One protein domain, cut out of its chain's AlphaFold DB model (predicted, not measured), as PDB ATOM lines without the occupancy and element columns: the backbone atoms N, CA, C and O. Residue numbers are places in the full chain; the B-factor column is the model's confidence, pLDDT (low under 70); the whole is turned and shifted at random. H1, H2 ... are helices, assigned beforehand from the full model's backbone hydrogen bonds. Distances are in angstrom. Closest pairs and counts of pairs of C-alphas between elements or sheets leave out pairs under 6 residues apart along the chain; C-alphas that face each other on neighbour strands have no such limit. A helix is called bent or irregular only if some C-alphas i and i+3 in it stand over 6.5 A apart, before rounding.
ATOM      1  N   ALA A  75     426.202 480.779 404.112       82.00
ATOM      2  CA  ALA A  75     424.749 480.742 404.245       82.00
ATOM      3  C   ALA A  75     424.234 479.414 404.818       82.00
ATOM      4  O   ALA A  75     423.303 479.423 405.622       82.00
ATOM      5  N   VAL A  76     424.837 478.278 404.445       87.06
ATOM      6  CA  VAL A  76     424.390 476.959 404.925       87.06
ATOM      7  C   VAL A  76     424.638 476.787 406.434       87.06
ATOM      8  O   VAL A  76     423.676 476.487 407.145       87.06
ATOM      9  N   PRO A  77     425.850 477.039 406.977       90.31
ATOM     10  CA  PRO A  77     426.068 477.005 408.426       90.31
ATOM     11  C   PRO A  77     425.188 477.989 409.207       90.31
ATOM     12  O   PRO A  77     424.690 477.632 410.274       90.31
ATOM     13  N   LEU A  78     424.956 479.196 408.672       90.31
ATOM     14  CA  LEU A  78     424.076 480.191 409.298       90.31
ATOM     15  C   LEU A  78     422.612 479.735 409.356       90.31
ATOM     16  O   LEU A  78     421.945 479.925 410.369       90.31
ATOM     17  N   ALA A  79     422.099 479.118 408.289       90.50
ATOM     18  CA  ALA A  79     420.735 478.600 408.280       90.50
ATOM     19  C   ALA A  79     420.558 477.463 409.302       90.50
ATOM     20  O   ALA A  79     419.549 477.412 410.006       90.50
ATOM     21  N   ILE A  80     421.558 476.582 409.422       94.00
ATOM     22  CA  ILE A  80     421.547 475.494 410.405       94.00
ATOM     23  C   ILE A  80     421.601 476.053 411.833       94.00
ATOM     24  O   ILE A  80     420.824 475.606 412.674       94.00
ATOM     25  N   SER A  81     422.462 477.038 412.116       94.19
ATOM     26  CA  SER A  81     422.582 477.620 413.462       94.19
ATOM     27  C   SER A  81     421.325 478.381 413.899       94.19
ATOM     28  O   SER A  81     420.900 478.274 415.050       94.19
ATOM     29  N   LEU A  82     420.676 479.099 412.977       95.44
ATOM     30  CA  LEU A  82     419.370 479.712 413.231       95.44
ATOM     31  C   LEU A  82     418.297 478.648 413.479       95.44
ATOM     32  O   LEU A  82     417.507 478.774 414.415       95.44
ATOM     33  N   GLY A  83     418.296 477.574 412.685       96.56
ATOM     34  CA  GLY A  83     417.375 476.454 412.864       96.56
ATOM     35  C   GLY A  83     417.509 475.800 414.240       96.56
ATOM     36  O   GLY A  83     416.506 475.607 414.931       96.56
ATOM     37  N   THR A  84     418.735 475.513 414.685       97.00
ATOM     38  CA  THR A  84     418.969 474.905 416.005       97.00
ATOM     39  C   THR A  84     418.572 475.833 417.148       97.00
ATOM     40  O   THR A  84     417.979 475.360 418.117       97.00
ATOM     41  N   MET A  85     418.814 477.143 417.025       97.62
ATOM     42  CA  MET A  85     418.383 478.131 418.018       97.62
ATOM     43  C   MET A  85     416.858 478.143 418.182       97.62
ATOM     44  O   MET A  85     416.360 478.135 419.309       97.62
ATOM     45  N   VAL A  86     416.112 478.127 417.073       97.62
ATOM     46  CA  VAL A  86     414.642 478.105 417.109       97.62
ATOM     47  C   VAL A  86     414.135 476.817 417.758       97.62
ATOM     48  O   VAL A  86     413.262 476.870 418.622       97.62
ATOM     49  N   VAL A  87     414.714 475.665 417.409       97.62
ATOM     50  CA  VAL A  87     414.341 474.373 418.010       97.62
ATOM     51  C   VAL A  87     414.605 474.366 419.519       97.62
ATOM     52  O   VAL A  87     413.731 473.971 420.289       97.62
ATOM     53  N   LEU A  88     415.765 474.860 419.961       97.94
ATOM     54  CA  LEU A  88     416.095 475.000 421.383       97.94
ATOM     55  C   LEU A  88     415.112 475.920 422.115       97.94
ATOM     56  O   LEU A  88     414.641 475.568 423.194       97.94
ATOM     57  N   ALA A  89     414.758 477.062 421.522       97.50
ATOM     58  CA  ALA A  89     413.786 477.981 422.108       97.50
ATOM     59  C   ALA A  89     412.411 477.317 422.298       97.50
ATOM     60  O   ALA A  89     411.794 477.467 423.354       97.50
ATOM     61  N   VAL A  90     411.959 476.531 421.314       97.88
ATOM     62  CA  VAL A  90     410.704 475.769 421.404       97.88
ATOM     63  C   VAL A  90     410.776 474.715 422.511       97.88
ATOM     64  O   VAL A  90     409.847 474.616 423.310       97.88
ATOM     65  N   ILE A  91     411.881 473.972 422.616       97.56
ATOM     66  CA  ILE A  91     412.073 472.974 423.681       97.56
ATOM     67  C   ILE A  91     412.036 473.642 425.062       97.56
ATOM     68  O   ILE A  91     411.321 473.170 425.945       97.56
ATOM     69  N   CYS A  92     412.739 474.761 425.244       97.44
ATOM     70  CA  CYS A  92     412.728 475.512 426.499       97.44
ATOM     71  C   CYS A  92     411.320 476.003 426.866       97.44
ATOM     72  O   CYS A  92     410.911 475.884 428.020       97.44
ATOM     73  N   ALA A  93     410.558 476.511 425.892       97.19
ATOM     74  CA  ALA A  93     409.179 476.940 426.118       97.19
ATOM     75  C   ALA A  93     408.271 475.766 426.528       97.19
ATOM     76  O   ALA A  93     407.496 475.885 427.479       97.19
ATOM     77  N   LEU A  94     408.401 474.615 425.858       97.31
ATOM     78  CA  LEU A  94     407.648 473.402 426.191       97.31
ATOM     79  C   LEU A  94     407.985 472.886 427.594       97.31
ATOM     80  O   LEU A  94     407.073 472.564 428.357       97.31
ATOM     81  N   LEU A  95     409.271 472.859 427.959       96.31
ATOM     82  CA  LEU A  95     409.716 472.479 429.301       96.31
ATOM     83  C   LEU A  95     409.171 473.430 430.367       96.31
ATOM     84  O   LEU A  95     408.680 472.965 431.393       96.31
ATOM     85  N   GLY A  96     409.190 474.742 430.109       96.50
ATOM     86  CA  GLY A  96     408.608 475.736 431.011       96.50
ATOM     87  C   GLY A  96     407.127 475.468 431.279       96.50
ATOM     88  O   GLY A  96     406.714 475.379 432.433       96.50
ATOM     89  N   ILE A  97     406.341 475.237 430.223       96.00
ATOM     90  CA  ILE A  97     404.909 474.915 430.345       96.00
ATOM     91  C   ILE A  97     404.693 473.617 431.139       96.00
ATOM     92  O   ILE A  97     403.783 473.546 431.970       96.00
ATOM     93  N   LEU A  98     405.516 472.594 430.895       93.19
ATOM     94  CA  LEU A  98     405.418 471.299 431.569       93.19
ATOM     95  C   LEU A  98     405.719 471.436 433.068       93.19
ATOM     96  O   LEU A  98     404.924 470.984 433.890       93.19
ATOM     97  N   ILE A  99     406.799 472.135 433.428       92.25
ATOM     98  CA  ILE A  99     407.180 472.400 434.824       92.25
ATOM     99  C   ILE A  99     406.088 473.197 435.540       92.25
ATOM    100  O   ILE A  99     405.682 472.829 436.644       92.25
ATOM    101  N   THR A 100     405.563 474.256 434.917       93.00
ATOM    102  CA  THR A 100     404.488 475.048 435.525       93.00
ATOM    103  C   THR A 100     403.263 474.185 435.821       93.00
ATOM    104  O   THR A 100     402.726 474.235 436.927       93.00
ATOM    105  N   LYS A 101     402.850 473.336 434.873       89.25
ATOM    106  CA  LYS A 101     401.689 472.458 435.060       89.25
ATOM    107  C   LYS A 101     401.927 471.328 436.060       89.25
ATOM    108  O   LYS A 101     401.005 470.986 436.789       89.25
ATOM    109  N   SER A 102     403.123 470.743 436.075       85.94
ATOM    110  CA  SER A 102     403.415 469.540 436.862       85.94
ATOM    111  C   SER A 102     403.913 469.826 438.279       85.94
ATOM    112  O   SER A 102     403.852 468.926 439.112       85.94
ATOM    113  N   ILE A 103     404.443 471.025 438.540       89.25
ATOM    114  CA  ILE A 103     405.105 471.366 439.810       89.25
ATOM    115  C   ILE A 103     404.516 472.646 440.401       89.25
ATOM    116  O   ILE A 103     403.999 472.634 441.514       89.25
ATOM    117  N   VAL A 104     404.556 473.755 439.654       91.44
ATOM    118  CA  VAL A 104     404.186 475.076 440.197       91.44
ATOM    119  C   VAL A 104     402.703 475.137 440.568       91.44
ATOM    120  O   VAL A 104     402.362 475.630 441.641       91.44
ATOM    121  N   ASN A 105     401.824 474.614 439.710       89.94
ATOM    122  CA  ASN A 105     400.384 474.629 439.961       89.94
ATOM    123  C   ASN A 105     399.988 473.809 441.210       89.94
ATOM    124  O   ASN A 105     399.358 474.395 442.088       89.94
ATOM    125  N   PRO A 106     400.378 472.520 441.356       88.31
ATOM    126  CA  PRO A 106     400.113 471.763 442.584       88.31
ATOM    127  C   PRO A 106     400.651 472.448 443.843       88.31
ATOM    128  O   PRO A 106     399.951 472.524 444.847       88.31
ATOM    129  N   MET A 107     401.863 473.005 443.779       90.12
ATOM    130  CA  MET A 107     402.479 473.687 444.917       90.12
ATOM    131  C   MET A 107     401.692 474.935 445.346       90.12
ATOM    132  O   MET A 107     401.487 475.154 446.538       90.12
ATOM    133  N   ASN A 108     401.215 475.739 444.393       90.56
ATOM    134  CA  ASN A 108     400.400 476.914 444.706       90.56
ATOM    135  C   ASN A 108     399.043 476.539 445.316       90.56
ATOM    136  O   ASN A 108     398.597 477.218 446.241       90.56
ATOM    137  N   GLU A 109     398.410 475.462 444.844       89.31
ATOM    138  CA  GLU A 109     397.178 474.944 445.458       89.31
ATOM    139  C   GLU A 109     397.422 474.505 446.909       89.31
ATOM    140  O   GLU A 109     396.646 474.866 447.792       89.31
ATOM    141  N   MET A 110     398.545 473.830 447.189       89.38
ATOM    142  CA  MET A 110     398.911 473.451 448.561       89.38
ATOM    143  C   MET A 110     399.053 474.652 449.488       89.38
ATOM    144  O   MET A 110     398.492 474.661 450.583       89.38
ATOM    145  N   VAL A 111     399.778 475.681 449.043       90.69
ATOM    146  CA  VAL A 111     399.980 476.909 449.825       90.69
ATOM    147  C   VAL A 111     398.654 477.624 450.073       90.69
ATOM    148  O   VAL A 111     398.414 478.116 451.177       90.69
ATOM    149  N   LYS A 112     397.783 477.676 449.063       91.12
ATOM    150  CA  LYS A 112     396.469 478.311 449.175       91.12
ATOM    151  C   LYS A 112     395.595 477.602 450.207       91.12
ATOM    152  O   LYS A 112     395.096 478.258 451.115       91.12
ATOM    153  N   VAL A 113     395.458 476.281 450.106       89.62
ATOM    154  CA  VAL A 113     394.650 475.493 451.048       89.62
ATOM    155  C   VAL A 113     395.225 475.568 452.463       89.62
ATOM    156  O   VAL A 113     394.474 475.776 453.410       89.62
ATOM    157  N   ALA A 114     396.548 475.492 452.622       86.81
ATOM    158  CA  ALA A 114     397.184 475.650 453.930       86.81
ATOM    159  C   ALA A 114     396.874 477.014 454.572       86.81
ATOM    160  O   ALA A 114     396.641 477.093 455.779       86.81
ATOM    161  N   ARG A 115     396.827 478.086 453.772       88.00
ATOM    162  CA  ARG A 115     396.451 479.421 454.245       88.00
ATOM    163  C   ARG A 115     394.970 479.512 454.621       88.00
ATOM    164  O   ARG A 115     394.668 480.077 455.665       88.00
ATOM    165  N   GLU A 116     394.070 478.938 453.824       88.06
ATOM    166  CA  GLU A 116     392.631 478.881 454.144       88.06
ATOM    167  C   GLU A 116     392.383 478.138 455.474       88.06
ATOM    168  O   GLU A 116     391.632 478.616 456.324       88.06
ATOM    169  N   ILE A 117     393.106 477.037 455.712       86.06
ATOM    170  CA  ILE A 117     393.059 476.290 456.981       86.06
ATOM    171  C   ILE A 117     393.587 477.136 458.147       86.06
ATOM    172  O   ILE A 117     393.000 477.134 459.231       86.06
ATOM    173  N   GLN A 118     394.677 477.881 457.939       79.25
ATOM    174  CA  GLN A 118     395.227 478.787 458.953       79.25
ATOM    175  C   GLN A 118     394.256 479.927 459.303       79.25
ATOM    176  O   GLN A 118     394.201 480.350 460.457       79.25
ATOM    177  N   GLU A 119     393.496 480.420 458.324       85.31
ATOM    178  CA  GLU A 119     392.492 481.478 458.496       85.31
ATOM    179  C   GLU A 119     391.195 480.970 459.166       85.31
ATOM    180  O   GLU A 119     390.364 481.783 459.572       85.31
ATOM    181  N   GLY A 120     391.056 479.653 459.371       78.12
ATOM    182  CA  GLY A 120     390.015 479.036 460.203       78.12
ATOM    183  C   GLY A 120     389.141 477.996 459.497       78.12
ATOM    184  O   GLY A 120     388.355 477.330 460.167       78.12
ATOM    185  N   ASP A 121     389.282 477.814 458.181       79.88
ATOM    186  CA  ASP A 121     388.498 476.843 457.401       79.88
ATOM    187  C   ASP A 121     389.177 475.458 457.407       79.88
ATOM    188  O   ASP A 121     389.894 475.072 456.480       79.88
ATOM    189  N   ARG A 122     388.993 474.718 458.510       76.19
ATOM    190  CA  ARG A 122     389.626 473.402 458.756       76.19
ATOM    191  C   ARG A 122     388.983 472.245 457.977       76.19
ATOM    192  O   ARG A 122     389.548 471.152 457.947       76.19
ATOM    193  N   ASP A 123     387.854 472.475 457.308       83.12
ATOM    194  CA  ASP A 123     387.172 471.462 456.487       83.12
ATOM    195  C   ASP A 123     387.794 471.323 455.091       83.12
ATOM    196  O   ASP A 123     387.517 470.371 454.354       83.12
ATOM    197  N   LYS A 124     388.680 472.250 454.707       86.69
ATOM    198  CA  LYS A 124     389.412 472.161 453.443       86.69
ATOM    199  C   LYS A 124     390.348 470.958 453.427       86.69
ATOM    200  O   LYS A 124     390.957 470.584 454.427       86.69
ATOM    201  N   ARG A 125     390.474 470.355 452.248       87.62
ATOM    202  CA  ARG A 125     391.371 469.232 451.968       87.62
ATOM    203  C   ARG A 125     392.143 469.507 450.687       87.62
ATOM    204  O   ARG A 125     391.653 470.203 449.794       87.62
ATOM    205  N   LEU A 126     393.347 468.956 450.600       87.81
ATOM    206  CA  LEU A 126     394.134 468.975 449.374       87.81
ATOM    207  C   LEU A 126     393.602 467.905 448.411       87.81
ATOM    208  O   LEU A 126     393.572 466.724 448.759       87.81
ATOM    209  N   ASP A 127     393.196 468.314 447.206       84.81
ATOM    210  CA  ASP A 127     392.823 467.419 446.097       84.81
ATOM    211  C   ASP A 127     393.838 467.557 444.956       84.81
ATOM    212  O   ASP A 127     393.643 468.300 443.986       84.81
ATOM    213  N   ILE A 128     394.969 466.862 445.087       84.12
ATOM    214  CA  ILE A 128     395.999 466.824 444.048       84.12
ATOM    215  C   ILE A 128     395.824 465.568 443.196       84.12
ATOM    216  O   ILE A 128     396.176 464.461 443.589       84.12
ATOM    217  N   LYS A 129     395.354 465.758 441.959       75.94
ATOM    218  CA  LYS A 129     395.154 464.681 440.964       75.94
ATOM    219  C   LYS A 129     396.441 464.211 440.271       75.94
ATOM    220  O   LYS A 129     396.389 463.409 439.335       75.94
ATOM    221  N   ALA A 130     397.593 464.749 440.665       75.94
ATOM    222  CA  ALA A 130     398.877 464.326 440.125       75.94
ATOM    223  C   ALA A 130     399.169 462.869 440.533       75.94
ATOM    224  O   ALA A 130     398.650 462.382 441.525       75.94
ATOM    225  N   HIS A 131     399.959 462.147 439.741       77.38
ATOM    226  CA  HIS A 131     400.379 460.769 440.045       77.38
ATOM    227  C   HIS A 131     401.882 460.755 440.345       77.38
ATOM    228  O   HIS A 131     402.656 460.059 439.694       77.38
ATOM    229  N   ASN A 132     402.292 461.634 441.253       83.31
ATOM    230  CA  ASN A 132     403.673 461.863 441.660       83.31
ATOM    231  C   ASN A 132     403.719 462.145 443.170       83.31
ATOM    232  O   ASN A 132     402.699 462.042 443.853       83.31
ATOM    233  N   GLU A 133     404.877 462.555 443.675       85.38
ATOM    234  CA  GLU A 133     405.138 462.791 445.097       85.38
ATOM    235  C   GLU A 133     404.171 463.811 445.726       85.38
ATOM    236  O   GLU A 133     403.890 463.751 446.919       85.38
ATOM    237  N   PHE A 134     403.599 464.730 444.935       87.62
ATOM    238  CA  PHE A 134     402.619 465.693 445.446       87.62
ATOM    239  C   PHE A 134     401.307 465.035 445.878       87.62
ATOM    240  O   PHE A 134     400.644 465.557 446.772       87.62
ATOM    241  N   LYS A 135     400.935 463.897 445.285       87.12
ATOM    242  CA  LYS A 135     399.767 463.127 445.724       87.12
ATOM    243  C   LYS A 135     400.001 462.521 447.100       87.12
ATOM    244  O   LYS A 135     399.160 462.680 447.974       87.12
ATOM    245  N   ASP A 136     401.165 461.916 447.305       86.50
ATOM    246  CA  ASP A 136     401.522 461.312 448.588       86.50
ATOM    247  C   ASP A 136     401.562 462.378 449.692       86.50
ATOM    248  O   ASP A 136     401.031 462.175 450.782       86.50
ATOM    249  N   ILE A 137     402.111 463.563 449.395       88.56
ATOM    250  CA  ILE A 137     402.098 464.696 450.334       88.56
ATOM    251  C   ILE A 137     400.661 465.178 450.591       88.56
ATOM    252  O   ILE A 137     400.322 465.488 451.730       88.56
ATOM    253  N   SER A 138     399.810 465.234 449.562       89.31
ATOM    254  CA  SER A 138     398.390 465.585 449.699       89.31
ATOM    255  C   SER A 138     397.660 464.625 450.641       89.31
ATOM    256  O   SER A 138     396.928 465.072 451.521       89.31
ATOM    257  N   GLU A 139     397.874 463.318 450.481       89.62
ATOM    258  CA  GLU A 139     397.288 462.282 451.339       89.62
ATOM    259  C   GLU A 139     397.814 462.384 452.777       89.62
ATOM    260  O   GLU A 139     397.021 462.415 453.715       89.62
ATOM    261  N   LEU A 140     399.130 462.529 452.962       87.44
ATOM    262  CA  LEU A 140     399.740 462.707 454.286       87.44
ATOM    263  C   LEU A 140     399.218 463.954 455.008       87.44
ATOM    264  O   LEU A 140     398.934 463.904 456.203       87.44
ATOM    265  N   PHE A 141     399.083 465.069 454.292       87.69
ATOM    266  CA  PHE A 141     398.562 466.308 454.858       87.69
ATOM    267  C   PHE A 141     397.086 466.177 455.243       87.69
ATOM    268  O   PHE A 141     396.701 466.619 456.321       87.69
ATOM    269  N   ASN A 142     396.271 465.534 454.403       90.19
ATOM    270  CA  ASN A 142     394.868 465.277 454.726       90.19
ATOM    271  C   ASN A 142     394.730 464.359 455.951       90.19
ATOM    272  O   ASN A 142     393.954 464.683 456.843       90.19
ATOM    273  N   ASN A 143     395.537 463.296 456.048       87.62
ATOM    274  CA  ASN A 143     395.549 462.420 457.223       87.62
ATOM    275  C   ASN A 143     395.909 463.193 458.502       87.62
ATOM    276  O   ASN A 143     395.260 463.026 459.526       87.62
ATOM    277  N   MET A 144     396.892 464.101 458.436       86.44
ATOM    278  CA  MET A 144     397.234 464.974 459.565       86.44
ATOM    279  C   MET A 144     396.061 465.886 459.966       86.44
ATOM    280  O   MET A 144     395.835 466.099 461.155       86.44
ATOM    281  N   LEU A 145     395.313 466.440 459.005       86.56
ATOM    282  CA  LEU A 145     394.122 467.245 459.310       86.56
ATOM    283  C   LEU A 145     393.023 466.414 459.974       86.56
ATOM    284  O   LEU A 145     392.363 466.903 460.893       86.56
ATOM    285  N   ASP A 146     392.835 465.176 459.524       86.50
ATOM    286  CA  ASP A 146     391.868 464.253 460.113       86.50
ATOM    287  C   ASP A 146     392.276 463.880 461.549       86.50
ATOM    288  O   ASP A 146     391.437 463.932 462.448       86.50
TER     289      ASP A 146
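Overview. This is residues 75 to 146 of the 263 residues of a protein of human gut metagenome (UniProt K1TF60). A long bent helix, H1, has its first residues, 75 to 100, sticking out alone as a handle; at the other end a small head holds its second arm, H1b, and the shorter H2 side by side, with the link folding back from one to the other. The printed part has 72 residues with two named helices, H1 then H2, and no named strand: all helix. It is extended, with a radius of gyration of the C-alphas of 20.0 A and spans of 66 by 23 by 12 A.

Along the chain. H1, residues 75 to 119, was assigned as one helix by its hydrogen bonds but is bent: C-alphas 102 and 105 are 6.7 A apart. Arm H1a, residues 75 to 102, measures 40.6 A from C-alpha 75 at (424.749, 480.742, 404.245). Arm H1b, residues 105 to 119, measures 21.3 A. H2, residues 133 to 146, measures 20.1 A, ending at (391.868, 464.253, 460.113).

Arrangement. H1a and H1b stand at a shallow tilt of 29 degrees. H1b and H2 are close but not clearly touching; their closest C-alphas, of Pro 106 and Phe 134, are 7.2 A apart. They run the same way at a shallow tilt of 14 degrees. H1a and H2 are apart. In H1a, H1b and H2 every O i to N i+4 pair is within hydrogen-bond range.

Size, cuts and confidence. The C-alphas farthest apart, of Ala 75 and Asp 146, are 66.9 A apart. The long link, residues 120 to 132, joins H1 to H2. The printed part has no cut, and no printed residue is under 70 in pLDDT.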